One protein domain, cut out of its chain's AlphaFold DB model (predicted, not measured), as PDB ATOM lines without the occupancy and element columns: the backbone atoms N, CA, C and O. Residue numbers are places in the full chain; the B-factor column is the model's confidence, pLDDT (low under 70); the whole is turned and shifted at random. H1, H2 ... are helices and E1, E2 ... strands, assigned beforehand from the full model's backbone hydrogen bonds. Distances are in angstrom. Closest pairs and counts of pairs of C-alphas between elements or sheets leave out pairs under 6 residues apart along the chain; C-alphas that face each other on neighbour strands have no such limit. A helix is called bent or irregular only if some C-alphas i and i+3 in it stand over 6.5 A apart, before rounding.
ATOM      1  N   PRO A  17      10.208   0.373 -40.250       88.88
ATOM      2  CA  PRO A  17      10.571   1.766 -40.002       88.88
ATOM      3  C   PRO A  17       9.369   2.718 -40.116       88.88
ATOM      4  O   PRO A  17       9.545   3.927 -40.008       88.88
ATOM      5  N   ALA A  18       8.161   2.199 -40.373       89.31
ATOM      6  CA  ALA A  18       6.955   3.006 -40.484       89.31
ATOM      7  C   ALA A  18       6.703   3.825 -39.210       89.31
ATOM      8  O   ALA A  18       6.891   3.346 -38.088       89.31
ATOM      9  N   GLN A  19       6.231   5.054 -39.413       89.44
ATOM     10  CA  GLN A  19       5.865   5.963 -38.332       89.44
ATOM     11  C   GLN A  19       4.724   5.392 -37.475       89.44
ATOM     12  O   GLN A  19       4.773   5.468 -36.249       89.44
ATOM     13  N   VAL A  20       3.736   4.771 -38.125       92.75
ATOM     14  CA  VAL A  20       2.537   4.218 -37.491       92.75
ATOM     15  C   VAL A  20       2.442   2.729 -37.794       92.75
ATOM     16  O   VAL A  20       2.541   2.314 -38.950       92.75
ATOM     17  N   LEU A  21       2.202   1.924 -36.759       95.12
ATOM     18  CA  LEU A  21       1.863   0.510 -36.911       95.12
ATOM     19  C   LEU A  21       0.357   0.317 -36.734       95.12
ATOM     20  O   LEU A  21      -0.237   0.869 -35.815       95.12
ATOM     21  N   THR A  22      -0.272  -0.480 -37.599       95.06
ATOM     22  CA  THR A  22      -1.709  -0.773 -37.488       95.06
ATOM     23  C   THR A  22      -1.931  -2.080 -36.736       95.06
ATOM     24  O   THR A  22      -1.403  -3.122 -37.120       95.06
ATOM     25  N   ASN A  23      -2.750  -2.025 -35.692       96.25
ATOM     26  CA  ASN A  23      -3.199  -3.165 -34.911       96.25
ATOM     27  C   ASN A  23      -4.661  -3.480 -35.246       96.25
ATOM     28  O   ASN A  23      -5.545  -2.651 -35.041       96.25
ATOM     29  N   THR A  24      -4.948  -4.685 -35.735       93.00
ATOM     30  CA  THR A  24      -6.333  -5.117 -35.965       93.00
ATOM     31  C   THR A  24      -6.951  -5.610 -34.661       93.00
ATOM     32  O   THR A  24      -6.505  -6.618 -34.108       93.00
ATOM     33  N   VAL A  25      -8.009  -4.946 -34.196       94.44
ATOM     34  CA  VAL A  25      -8.645  -5.235 -32.902       94.44
ATOM     35  C   VAL A  25     -10.109  -5.658 -33.048       94.44
ATOM     36  O   VAL A  25     -10.725  -5.506 -34.108       94.44
ATOM     37  N   ASN A  26     -10.668  -6.215 -31.972       94.44
ATOM     38  CA  ASN A  26     -12.115  -6.363 -31.798       94.44
ATOM     39  C   ASN A  26     -12.669  -5.212 -30.943       94.44
ATOM     40  O   ASN A  26     -11.927  -4.323 -30.539       94.44
ATOM     41  N   CYS A  27     -13.973  -5.225 -30.672       93.81
ATOM     42  CA  CYS A  27     -14.628  -4.187 -29.873       93.81
ATOM     43  C   CYS A  27     -14.876  -4.602 -28.410       93.81
ATOM     44  O   CYS A  27     -15.453  -3.821 -27.662       93.81
ATOM     45  N   VAL A  28     -14.455  -5.804 -27.990       95.06
ATOM     46  CA  VAL A  28     -14.767  -6.383 -26.663       95.06
ATOM     47  C   VAL A  28     -13.557  -6.472 -25.726       95.06
ATOM     48  O   VAL A  28     -13.612  -7.136 -24.695       95.06
ATOM     49  N   GLY A  29     -12.442  -5.818 -26.059       96.31
ATOM     50  CA  GLY A  29     -11.320  -5.680 -25.129       96.31
ATOM     51  C   GLY A  29     -10.421  -6.916 -25.019       96.31
ATOM     52  O   GLY A  29      -9.665  -7.043 -24.060       96.31
ATOM     53  N   VAL A  30     -10.472  -7.844 -25.982       96.12
ATOM     54  CA  VAL A  30      -9.664  -9.079 -25.939       96.12
ATOM     55  C   VAL A  30      -8.506  -9.011 -26.934       96.12
ATOM     56  O   VAL A  30      -8.721  -8.798 -28.119       96.12
ATOM     57  N   MET A  31      -7.276  -9.259 -26.484       96.25
ATOM     58  CA  MET A  31      -6.100  -9.456 -27.348       96.25
ATOM     59  C   MET A  31      -5.403 -10.763 -26.954       96.25
ATOM     60  O   MET A  31      -4.438 -10.761 -26.196       96.25
ATOM     61  N   GLY A  32      -5.980 -11.895 -27.370       93.06
ATOM     62  CA  GLY A  32      -5.590 -13.227 -26.882       93.06
ATOM     63  C   GLY A  32      -4.745 -14.071 -27.839       93.06
ATOM     64  O   GLY A  32      -4.238 -15.105 -27.423       93.06
ATOM     65  N   ALA A  33      -4.605 -13.672 -29.105       91.62
ATOM     66  CA  ALA A  33      -3.847 -14.424 -30.106       91.62
ATOM     67  C   ALA A  33      -3.347 -13.531 -31.252       91.62
ATOM     68  O   ALA A  33      -3.801 -12.393 -31.417       91.62
ATOM     69  N   GLY A  34      -2.450 -14.085 -32.072       92.00
ATOM     70  CA  GLY A  34      -1.973 -13.472 -33.312       92.00
ATOM     71  C   GLY A  34      -1.296 -12.118 -33.098       92.00
ATOM     72  O   GLY A  34      -0.670 -11.874 -32.070       92.00
ATOM     73  N   VAL A  35      -1.450 -11.224 -34.078       93.44
ATOM     74  CA  VAL A  35      -0.811  -9.899 -34.064       93.44
ATOM     75  C   VAL A  35      -1.250  -9.047 -32.868       93.44
ATOM     76  O   VAL A  35      -0.424  -8.375 -32.262       93.44
ATOM     77  N   ALA A  36      -2.523  -9.129 -32.467       95.00
ATOM     78  CA  ALA A  36      -3.053  -8.360 -31.343       95.00
ATOM     79  C   ALA A  36      -2.404  -8.766 -30.008       95.00
ATOM     80  O   ALA A  36      -2.121  -7.909 -29.174       95.00
ATOM     81  N   LEU A  37      -2.121 -10.061 -29.807       96.69
ATOM     82  CA  LEU A  37      -1.394 -10.521 -28.620       96.69
ATOM     83  C   LEU A  37       0.035  -9.962 -28.584       96.69
ATOM     84  O   LEU A  37       0.490  -9.518 -27.533       96.69
ATOM     85  N   GLU A  38       0.720  -9.928 -29.727       97.31
ATOM     86  CA  GLU A  38       2.055  -9.329 -29.819       97.31
ATOM     87  C   GLU A  38       2.035  -7.825 -29.524       97.31
ATOM     88  O   GLU A  38       2.888  -7.335 -28.783       97.31
ATOM     89  N   PHE A  39       1.027  -7.097 -30.015       97.44
ATOM     90  CA  PHE A  39       0.814  -5.696 -29.648       97.44
ATOM     91  C   PHE A  39       0.601  -5.522 -28.141       97.44
ATOM     92  O   PHE A  39       1.238  -4.661 -27.543       97.44
ATOM     93  N   LYS A  40      -0.229  -6.362 -27.508       97.50
ATOM     94  CA  LYS A  40      -0.438  -6.338 -26.053       97.50
ATOM     95  C   LYS A  40       0.860  -6.572 -25.273       97.50
ATOM     96  O   LYS A  40       1.105  -5.882 -24.289       97.50
ATOM     97  N   ASN A  41       1.678  -7.535 -25.695       97.12
ATOM     98  CA  ASN A  41       2.923  -7.875 -25.005       97.12
ATOM     99  C   ASN A  41       3.983  -6.771 -25.136       97.12
ATOM    100  O   ASN A  41       4.731  -6.524 -24.195       97.12
ATOM    101  N   ARG A  42       4.059  -6.116 -26.302       96.00
ATOM    102  CA  ARG A  42       5.049  -5.062 -26.588       96.00
ATOM    103  C   ARG A  42       4.628  -3.687 -26.078       96.00
ATOM    104  O   ARG A  42       5.488  -2.912 -25.679       96.00
ATOM    105  N   TYR A  43       3.329  -3.402 -26.087       96.56
ATOM    106  CA  TYR A  43       2.749  -2.100 -25.752       96.56
ATOM    107  C   TYR A  43       1.636  -2.266 -24.700       96.56
ATOM    108  O   TYR A  43       0.453  -2.091 -25.008       96.56
ATOM    109  N   PRO A  44       1.979  -2.619 -23.447       96.94
ATOM    110  CA  PRO A  44       0.985  -2.883 -22.403       96.94
ATOM    111  C   PRO A  44       0.112  -1.658 -22.089       96.94
ATOM    112  O   PRO A  44      -1.096  -1.810 -21.934       96.94
ATOM    113  N   MET A  45       0.682  -0.447 -22.108       97.62
ATOM    114  CA  MET A  45      -0.069   0.801 -21.898       97.62
ATOM    115  C   MET A  45      -1.115   1.054 -22.994       97.62
ATOM    116  O   MET A  45      -2.219   1.513 -22.710       97.62
ATOM    117  N   MET A  46      -0.803   0.698 -24.246       97.75
ATOM    118  CA  MET A  46      -1.772   0.744 -25.346       97.75
ATOM    119  C   MET A  46      -2.922  -0.235 -25.102       97.75
ATOM    120  O   MET A  46      -4.083   0.104 -25.322       97.75
ATOM    121  N   PHE A  47      -2.619  -1.442 -24.612       98.25
ATOM    122  CA  PHE A  47      -3.652  -2.420 -24.281       98.25
ATOM    123  C   PHE A  47      -4.554  -1.954 -23.130       98.25
ATOM    124  O   PHE A  47      -5.761  -2.182 -23.192       98.25
ATOM    125  N   GLU A  48      -4.003  -1.301 -22.106       98.12
ATOM    126  CA  GLU A  48      -4.786  -0.721 -21.007       98.12
ATOM    127  C   GLU A  48      -5.761   0.353 -21.507       98.12
ATOM    128  O   GLU A  48      -6.955   0.276 -21.205       98.12
ATOM    129  N   ASP A  49      -5.290   1.287 -22.342       98.12
ATOM    130  CA  ASP A  49      -6.141   2.301 -22.980       98.12
ATOM    131  C   ASP A  49      -7.246   1.663 -23.838       98.12
ATOM    132  O   ASP A  49      -8.433   1.975 -23.688       98.12
ATOM    133  N   TYR A  50      -6.869   0.708 -24.692       98.25
ATOM    134  CA  TYR A  50      -7.805  -0.058 -25.508       98.25
ATOM    135  C   TYR A  50      -8.867  -0.758 -24.661       98.25
ATOM    136  O   TYR A  50     -10.060  -0.681 -24.968       98.25
ATOM    137  N   LYS A  51      -8.460  -1.421 -23.574       98.19
ATOM    138  CA  LYS A  51      -9.383  -2.142 -22.702       98.19
ATOM    139  C   LYS A  51     -10.374  -1.185 -22.045       98.19
ATOM    140  O   LYS A  51     -11.571  -1.466 -22.068       98.19
ATOM    141  N   ALA A  52      -9.899  -0.047 -21.537       98.19
ATOM    142  CA  ALA A  52     -10.747   0.977 -20.938       98.19
ATOM    143  C   ALA A  52     -11.765   1.544 -21.942       98.19
ATOM    144  O   ALA A  52     -12.950   1.656 -21.625       98.19
ATOM    145  N   LYS A  53     -11.342   1.832 -23.181       97.88
ATOM    146  CA  LYS A  53     -12.241   2.290 -24.255       97.88
ATOM    147  C   LYS A  53     -13.275   1.231 -24.640       97.88
ATOM    148  O   LYS A  53     -14.436   1.570 -24.870       97.88
ATOM    149  N   CYS A  54     -12.888  -0.041 -24.704       96.94
ATOM    150  CA  CYS A  54     -13.824  -1.144 -24.932       96.94
ATOM    151  C   CYS A  54     -14.862  -1.252 -23.810       96.94
ATOM    152  O   CYS A  54     -16.049  -1.380 -24.101       96.94
ATOM    153  N   ASP A  55     -14.437  -1.138 -22.552       96.44
ATOM    154  CA  ASP A  55     -15.329  -1.229 -21.387       96.44
ATOM    155  C   ASP A  55     -16.327  -0.064 -21.327       96.44
ATOM    156  O   ASP A  55     -17.459  -0.231 -20.880       96.44
ATOM    157  N   GLN A  56     -15.943   1.096 -21.860       97.00
ATOM    158  CA  GLN A  56     -16.821   2.256 -22.048       97.00
ATOM    159  C   GLN A  56     -17.687   2.160 -23.320       97.00
ATOM    160  O   GLN A  56     -18.517   3.029 -23.580       97.00
ATOM    161  N   GLY A  57     -17.492   1.129 -24.147       93.81
ATOM    162  CA  GLY A  57     -18.180   0.963 -25.423       93.81
ATOM    163  C   GLY A  57     -17.766   1.972 -26.499       93.81
ATOM    164  O   GLY A  57     -18.503   2.129 -27.472       93.81
ATOM    165  N   ALA A  58     -16.624   2.645 -26.350       94.44
ATOM    166  CA  ALA A  58     -16.131   3.666 -27.275       94.44
ATOM    167  C   ALA A  58     -15.506   3.075 -28.552       94.44
ATOM    168  O   ALA A  58     -15.520   3.715 -29.598       94.44
ATOM    169  N   VAL A  59     -15.006   1.836 -28.500       95.00
ATOM    170  CA  VAL A  59     -14.451   1.153 -29.679       95.00
ATOM    171  C   VAL A  59     -15.589   0.621 -30.550       95.00
ATOM    172  O   VAL A  59     -16.357  -0.244 -30.119       95.00
ATOM    173  N   LYS A  60     -15.703   1.131 -31.783       89.19
ATOM    174  CA  LYS A  60     -16.751   0.751 -32.741       89.19
ATOM    175  C   LYS A  60     -16.158   0.208 -34.048       89.19
ATOM    176  O   LYS A  60     -15.123   0.698 -34.495       89.19
ATOM    177  N   PRO A  61     -16.820  -0.762 -34.705       86.44
ATOM    178  CA  PRO A  61     -16.375  -1.274 -36.000       86.44
ATOM    179  C   PRO A  61     -16.230  -0.165 -37.045       86.44
ATOM    180  O   PRO A  61     -17.110   0.692 -37.167       86.44
ATOM    181  N   GLY A  62     -15.124  -0.188 -37.790       82.94
ATOM    182  CA  GLY A  62     -14.827   0.810 -38.822       82.94
ATOM    183  C   GLY A  62     -14.512   2.213 -38.294       82.94
ATOM    184  O   GLY A  62     -14.456   3.144 -39.090       82.94
ATOM    185  N   GLN A  63     -14.301   2.377 -36.984       88.94
ATOM    186  CA  GLN A  63     -13.844   3.625 -36.367       88.94
ATOM    187  C   GLN A  63     -12.450   3.410 -35.766       88.94
ATOM    188  O   GLN A  63     -12.330   3.073 -34.585       88.94
ATOM    189  N   PRO A  64     -11.390   3.504 -36.586       91.62
ATOM    190  CA  PRO A  64     -10.031   3.409 -36.087       91.62
ATOM    191  C   PRO A  64      -9.690   4.618 -35.214       91.62
ATOM    192  O   PRO A  64     -10.205   5.712 -35.435       91.62
ATOM    193  N   TYR A  65      -8.809   4.414 -34.239       94.12
ATOM    194  CA  TYR A  65      -8.308   5.484 -33.378       94.12
ATOM    195  C   TYR A  65      -6.816   5.305 -33.117       94.12
ATOM    196  O   TYR A  65      -6.285   4.186 -33.160       94.12
ATOM    197  N   LEU A  66      -6.139   6.421 -32.870       94.56
ATOM    198  CA  LEU A  66      -4.715   6.443 -32.599       94.56
ATOM    199  C   LEU A  66      -4.467   6.311 -31.100       94.56
ATOM    200  O   LEU A  66      -5.115   6.950 -30.276       94.56
ATOM    201  N   TRP A  67      -3.484   5.495 -30.759       95.94
ATOM    202  CA  TRP A  67      -2.792   5.569 -29.488       95.94
ATOM    203  C   TRP A  67      -1.344   5.967 -29.766       95.94
ATOM    204  O   TRP A  67      -0.738   5.460 -30.714       95.94
ATOM    205  N   GLU A  68      -0.783   6.862 -28.963       94.38
ATOM    206  CA  GLU A  68       0.613   7.268 -29.087       94.38
ATOM    207  C   GLU A  68       1.277   7.408 -27.719       94.38
ATOM    208  O   GLU A  68       0.653   7.834 -26.747       94.38
ATOM    209  N   ASP A  69       2.550   7.035 -27.671       90.06
ATOM    210  CA  ASP A  69       3.478   7.399 -26.609       90.06
ATOM    211  C   ASP A  69       4.728   8.052 -27.218       90.06
ATOM    212  O   ASP A  69       4.825   8.247 -28.433       90.06
ATOM    213  N   ASP A  70       5.710   8.366 -26.376       86.88
ATOM    214  CA  ASP A  70       6.959   9.007 -26.804       86.88
ATOM    215  C   ASP A  70       7.779   8.162 -27.800       86.88
ATOM    216  O   ASP A  70       8.714   8.659 -28.429       86.88
ATOM    217  N   THR A  71       7.471   6.872 -27.938       84.31
ATOM    218  CA  THR A  71       8.259   5.906 -28.706       84.31
ATOM    219  C   THR A  71       7.564   5.436 -29.979       84.31
ATOM    220  O   THR A  71       8.251   5.101 -30.954       84.31
ATOM    221  N   LYS A  72       6.225   5.372 -29.990       90.12
ATOM    222  CA  LYS A  72       5.436   4.783 -31.074       90.12
ATOM    223  C   LYS A  72       4.022   5.337 -31.192       90.12
ATOM    224  O   LYS A  72       3.349   5.644 -30.218       90.12
ATOM    225  N   GLN A  73       3.547   5.323 -32.437       94.62
ATOM    226  CA  GLN A  73       2.156   5.549 -32.804       94.62
ATOM    227  C   GLN A  73       1.535   4.232 -33.284       94.62
ATOM    228  O   GLN A  73       2.084   3.542 -34.152       94.62
ATOM    229  N   ILE A  74       0.388   3.870 -32.710       96.06
ATOM    230  CA  ILE A  74      -0.342   2.635 -32.997       96.06
ATOM    231  C   ILE A  74      -1.769   2.985 -33.393       96.06
ATOM    232  O   ILE A  74      -2.530   3.551 -32.613       96.06
ATOM    233  N   LEU A  75      -2.150   2.599 -34.604       96.06
ATOM    234  CA  LEU A  75      -3.518   2.714 -35.079       96.06
ATOM    235  C   LEU A  75      -4.290   1.450 -34.706       96.06
ATOM    236  O   LEU A  75      -4.087   0.398 -35.312       96.06
ATOM    237  N   ASN A  76      -5.192   1.540 -33.734       96.19
ATOM    238  CA  ASN A  76      -6.106   0.446 -33.430       96.19
ATOM    239  C   ASN A  76      -7.264   0.482 -34.429       96.19
ATOM    240  O   ASN A  76      -8.034   1.438 -34.462       96.19
ATOM    241  N   PHE A  77      -7.384  -0.562 -35.248       94.06
ATOM    242  CA  PHE A  77      -8.387  -0.682 -36.302       94.06
ATOM    243  C   PHE A  77      -9.417  -1.761 -35.932       94.06
ATOM    244  O   PHE A  77      -9.121  -2.960 -36.041       94.06
ATOM    245  N   PRO A  78     -10.636  -1.384 -35.501       91.06
ATOM    246  CA  PRO A  78     -11.663  -2.344 -35.119       91.06
ATOM    247  C   PRO A  78     -12.257  -3.018 -36.357       91.06
ATOM    248  O   PRO A  78     -13.039  -2.427 -37.102       91.06
ATOM    249  N   THR A  79     -11.875  -4.276 -36.570       82.69
ATOM    250  CA  THR A  79     -12.313  -5.099 -37.718       82.69
ATOM    251  C   THR A  79     -13.304  -6.191 -37.326       82.69
ATOM    252  O   THR A  79     -13.817  -6.906 -38.187       82.69
ATOM    253  N   LYS A  80     -13.544  -6.356 -36.020       80.06
ATOM    254  CA  LYS A  80     -14.390  -7.405 -35.451       80.06
ATOM    255  C   LYS A  80     -15.251  -6.852 -34.323       80.06
ATOM    256  O   LYS A  80     -14.788  -6.049 -33.513       80.06
ATOM    257  N   ARG A  81     -16.493  -7.326 -34.229       79.62
ATOM    258  CA  ARG A  81     -17.385  -7.016 -33.098       79.62
ATOM    259  C   ARG A  81     -17.009  -7.854 -31.879       79.62
ATOM    260  O   ARG A  81     -16.684  -7.285 -30.846       79.62
ATOM    261  N   ASP A  82     -16.939  -9.173 -32.043       78.81
ATOM    262  CA  ASP A  82     -16.430 -10.133 -31.054       78.81
ATOM    263  C   ASP A  82     -15.152 -10.800 -31.593       78.81
ATOM    264  O   ASP A  82     -14.985 -10.961 -32.802       78.81
ATOM    265  N   TRP A  83     -14.239 -11.202 -30.710       74.62
ATOM    266  CA  TRP A  83     -13.010 -11.898 -31.099       74.62
ATOM    267  C   TRP A  83     -13.266 -13.275 -31.734       74.62
ATOM    268  O   TRP A  83     -12.440 -13.734 -32.525       74.62
ATOM    269  N   ARG A  84     -14.406 -13.911 -31.427       74.06
ATOM    270  CA  ARG A  84     -14.860 -15.181 -32.015       74.06
ATOM    271  C   ARG A  84     -15.496 -15.024 -33.393       74.06
ATOM    272  O   ARG A  84     -15.683 -16.025 -34.076       74.06
ATOM    273  N   SER A  85     -15.864 -13.808 -33.791       74.38
ATOM    274  CA  SER A  85     -16.473 -13.549 -35.096       74.38
ATOM    275  C   SER A  85     -15.418 -13.387 -36.189       74.38
ATOM    276  O   SER A  85     -14.275 -12.987 -35.933       74.38
ATOM    277  N   ASP A  86     -15.816 -13.649 -37.431       77.00
ATOM    278  CA  ASP A  86     -15.019 -13.289 -38.600       77.00
ATOM    279  C   ASP A  86     -14.942 -11.767 -38.765       77.00
ATOM    280  O   ASP A  86     -15.808 -11.018 -38.301       77.00
ATOM    281  N   SER A  87     -13.874 -11.302 -39.416       71.38
ATOM    282  CA  SER A  87     -13.763  -9.897 -39.811       71.38
ATOM    283  C   SER A  87     -14.762  -9.597 -40.925       71.38
ATOM    284  O   SER A  87     -14.926 -10.397 -41.847       71.38
ATOM    285  N   VAL A  88     -15.409  -8.434 -40.867       76.69
ATOM    286  CA  VAL A  88     -16.403  -8.030 -41.869       76.69
ATOM    287  C   VAL A  88     -15.782  -6.997 -42.804       76.69
ATOM    288  O   VAL A  88     -15.305  -5.957 -42.360       76.69
ATOM    289  N   PHE A  89     -15.811  -7.264 -44.112       75.44
ATOM    290  CA  PHE A  89     -15.209  -6.391 -45.130       75.44
ATOM    291  C   PHE A  89     -15.717  -4.941 -45.063       75.44
ATOM    292  O   PHE A  89     -14.941  -3.998 -45.182       75.44
ATOM    293  N   GLN A  90     -17.002  -4.763 -44.752       75.06
ATOM    294  CA  GLN A  90     -17.645  -3.451 -44.601       75.06
ATOM    295  C   GLN A  90     -17.005  -2.582 -43.506       75.06
ATOM    296  O   GLN A  90     -17.042  -1.357 -43.595       75.06
ATOM    297  N   ASP A  91     -16.419  -3.191 -42.471       71.69
ATOM    298  CA  ASP A  91     -15.745  -2.447 -41.405       71.69
ATOM    299  C   ASP A  91     -14.381  -1.915 -41.892       71.69
ATOM    300  O   ASP A  91     -13.963  -0.827 -41.495       71.69
ATOM    301  N   ILE A  92     -13.725  -2.622 -42.820       72.31
ATOM    302  CA  ILE A  92     -12.495  -2.162 -43.483       72.31
ATOM    303  C   ILE A  92     -12.813  -0.989 -44.415       72.31
ATOM    304  O   ILE A  92     -12.170   0.055 -44.321       72.31
ATOM    305  N   GLU A  93     -13.840  -1.123 -45.260       74.31
ATOM    306  CA  GLU A  93     -14.257  -0.066 -46.195       74.31
ATOM    307  C   GLU A  93     -14.657   1.232 -45.488       74.31
ATOM    308  O   GLU A  93     -14.411   2.315 -46.009       74.31
ATOM    309  N   ARG A  94     -15.251   1.141 -44.292       73.62
ATOM    310  CA  ARG A  94     -15.620   2.320 -43.495       73.62
ATOM    311  C   ARG A  94     -14.430   2.981 -42.812       73.62
ATOM    312  O   ARG A  94     -14.375   4.205 -42.768       73.62
ATOM    313  N   GLY A  95     -13.497   2.193 -42.278       65.81
ATOM    314  CA  GLY A  95     -12.360   2.741 -41.537       65.81
ATOM    315  C   GLY A  95     -11.260   3.302 -42.438       65.81
ATOM    316  O   GLY A  95     -10.610   4.278 -42.072       65.81
ATOM    317  N   MET A  96     -11.065   2.734 -43.631       71.88
ATOM    318  CA  MET A  96      -9.961   3.113 -44.521       71.88
ATOM    319  C   MET A  96      -9.997   4.598 -44.956       71.88
ATOM    320  O   MET A  96      -8.963   5.257 -44.830       71.88
ATOM    321  N   PRO A  97     -11.142   5.189 -45.356       66.44
ATOM    322  CA  PRO A  97     -11.221   6.614 -45.693       66.44
ATOM    323  C   PRO A  97     -10.834   7.540 -44.531       66.44
ATOM    324  O   PRO A  97     -10.153   8.543 -44.744       66.44
ATOM    325  N   ILE A  98     -11.214   7.184 -43.296       62.59
ATOM    326  CA  ILE A  98     -10.902   7.963 -42.085       62.59
ATOM    327  C   ILE A  98      -9.385   8.019 -41.882       62.59
ATOM    328  O   ILE A  98      -8.833   9.075 -41.592       62.59
ATOM    329  N   THR A  99      -8.694   6.902 -42.124       61.28
ATOM    330  CA  THR A  99      -7.231   6.838 -42.005       61.28
ATOM    331  C   THR A  99      -6.486   7.617 -43.088       61.28
ATOM    332  O   THR A  99      -5.346   8.012 -42.865       61.28
ATOM    333  N   SER A 100      -7.112   7.851 -44.248       64.38
ATOM    334  CA  SER A 100      -6.470   8.487 -45.407       64.38
ATOM    335  C   SER A 100      -6.760   9.979 -45.572       64.38
ATOM    336  O   SER A 100      -5.980  10.662 -46.228       64.38
ATOM    337  N   CYS A 101      -7.883  10.486 -45.049       55.88
ATOM    338  CA  CYS A 101      -8.337  11.852 -45.344       55.88
ATOM    339  C   CYS A 101      -7.850  12.906 -44.343       55.88
ATOM    340  O   CYS A 101      -7.536  14.011 -44.772       55.88
ATOM    341  N   ASP A 102      -7.772  12.591 -43.044       61.16
ATOM    342  CA  ASP A 102      -7.221  13.518 -42.049       61.16
ATOM    343  C   ASP A 102      -6.758  12.762 -40.796       61.16
ATOM    344  O   ASP A 102      -7.538  12.448 -39.897       61.16
ATOM    345  N   PHE A 103      -5.463  12.448 -40.734       66.00
ATOM    346  CA  PHE A 103      -4.879  11.672 -39.635       66.00
ATOM    347  C   PHE A 103      -5.056  12.359 -38.265       66.00
ATOM    348  O   PHE A 103      -5.005  11.704 -37.227       66.00
ATOM    349  N   ASN A 104      -5.310  13.674 -38.245       65.38
ATOM    350  CA  ASN A 104      -5.573  14.423 -37.016       65.38
ATOM    351  C   ASN A 104      -6.920  14.078 -36.369       65.38
ATOM    352  O   ASN A 104      -7.062  14.267 -35.166       65.38
ATOM    353  N   TYR A 105      -7.879  13.547 -37.133       63.00
ATOM    354  CA  TYR A 105      -9.201  13.147 -36.632       63.00
ATOM    355  C   TYR A 105      -9.179  11.842 -35.819       63.00
ATOM    356  O   TYR A 105     -10.195  11.451 -35.251       63.00
ATOM    357  N   LEU A 106      -8.037  11.145 -35.811       63.62
ATOM    358  CA  LEU A 106      -7.840   9.879 -35.106       63.62
ATOM    359  C   LEU A 106      -7.363  10.059 -33.658       63.62
ATOM    360  O   LEU A 106      -7.269   9.056 -32.947       63.62
TER     361      LEU A 106
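This is residues 17 to 106 of the 107 residues of the protein "Macro domain-containing protein" of Bdellovibrionales bacterium RBG_16_40_8 (UniProt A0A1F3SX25). A small three-stranded sheet makes the middle layer of three, with helices H1 and H2 over one face and the longest helix, H3, over the other; short H4 follows H3 and grazes the sheet near E2. The printed part has 90 residues, in the order E1 H1 H2 E2 E3 H3 H4. The mixed sheet has the order E1 E3 E2, and the class is mixed, helices and strands. The whole is compact and rounded, with a radius of gyration of the C-alphas of 12.2 A and spans of 33 by 30 by 25 A.

E1, residues 20 to 26, begins at C-alpha 20 (2.537, 4.218, -37.491) and is 18.9 A long. H1 is residues 34 to 42 and H2 residues 44 to 55, 16.4 A. E2, residues 65 to 68, and E3, residues 73 to 80, 21.2 A, form a hairpin. H3, residues 89 to 101, is 19.5 A long and only just irregular: C-alphas 94 and 97 are 6.53 A apart. H4, residues 103 to 106, ends at C-alpha 106 (-7.840, 9.879, -35.106).

E1 and E3 are parallel, with N 23 and O 75 2.8 A apart; E3 and E2 are antiparallel, with N 74 and O 67 2.8 A apart. H1 is on the sheet at a height of 9.4 A, its closest C-alphas to E1 being Ala 36 and Asn 23, 6.3 A. H2, on the same face, lies over E3 at 9.2 A. H3, on the opposite face, runs along E3, at 15 degrees on the local plane. Every O i to N i+4 pair is within hydrogen-bond range in H1 and H2, and 7 of 9 in H3; H4 is too short for one.

The farthest C-alphas, Asp 70 and Ser 85, are 33.6 A apart. The printed part has no cut and no long link. The pLDDT is under 70 at residue 95 and residues 97 to 106.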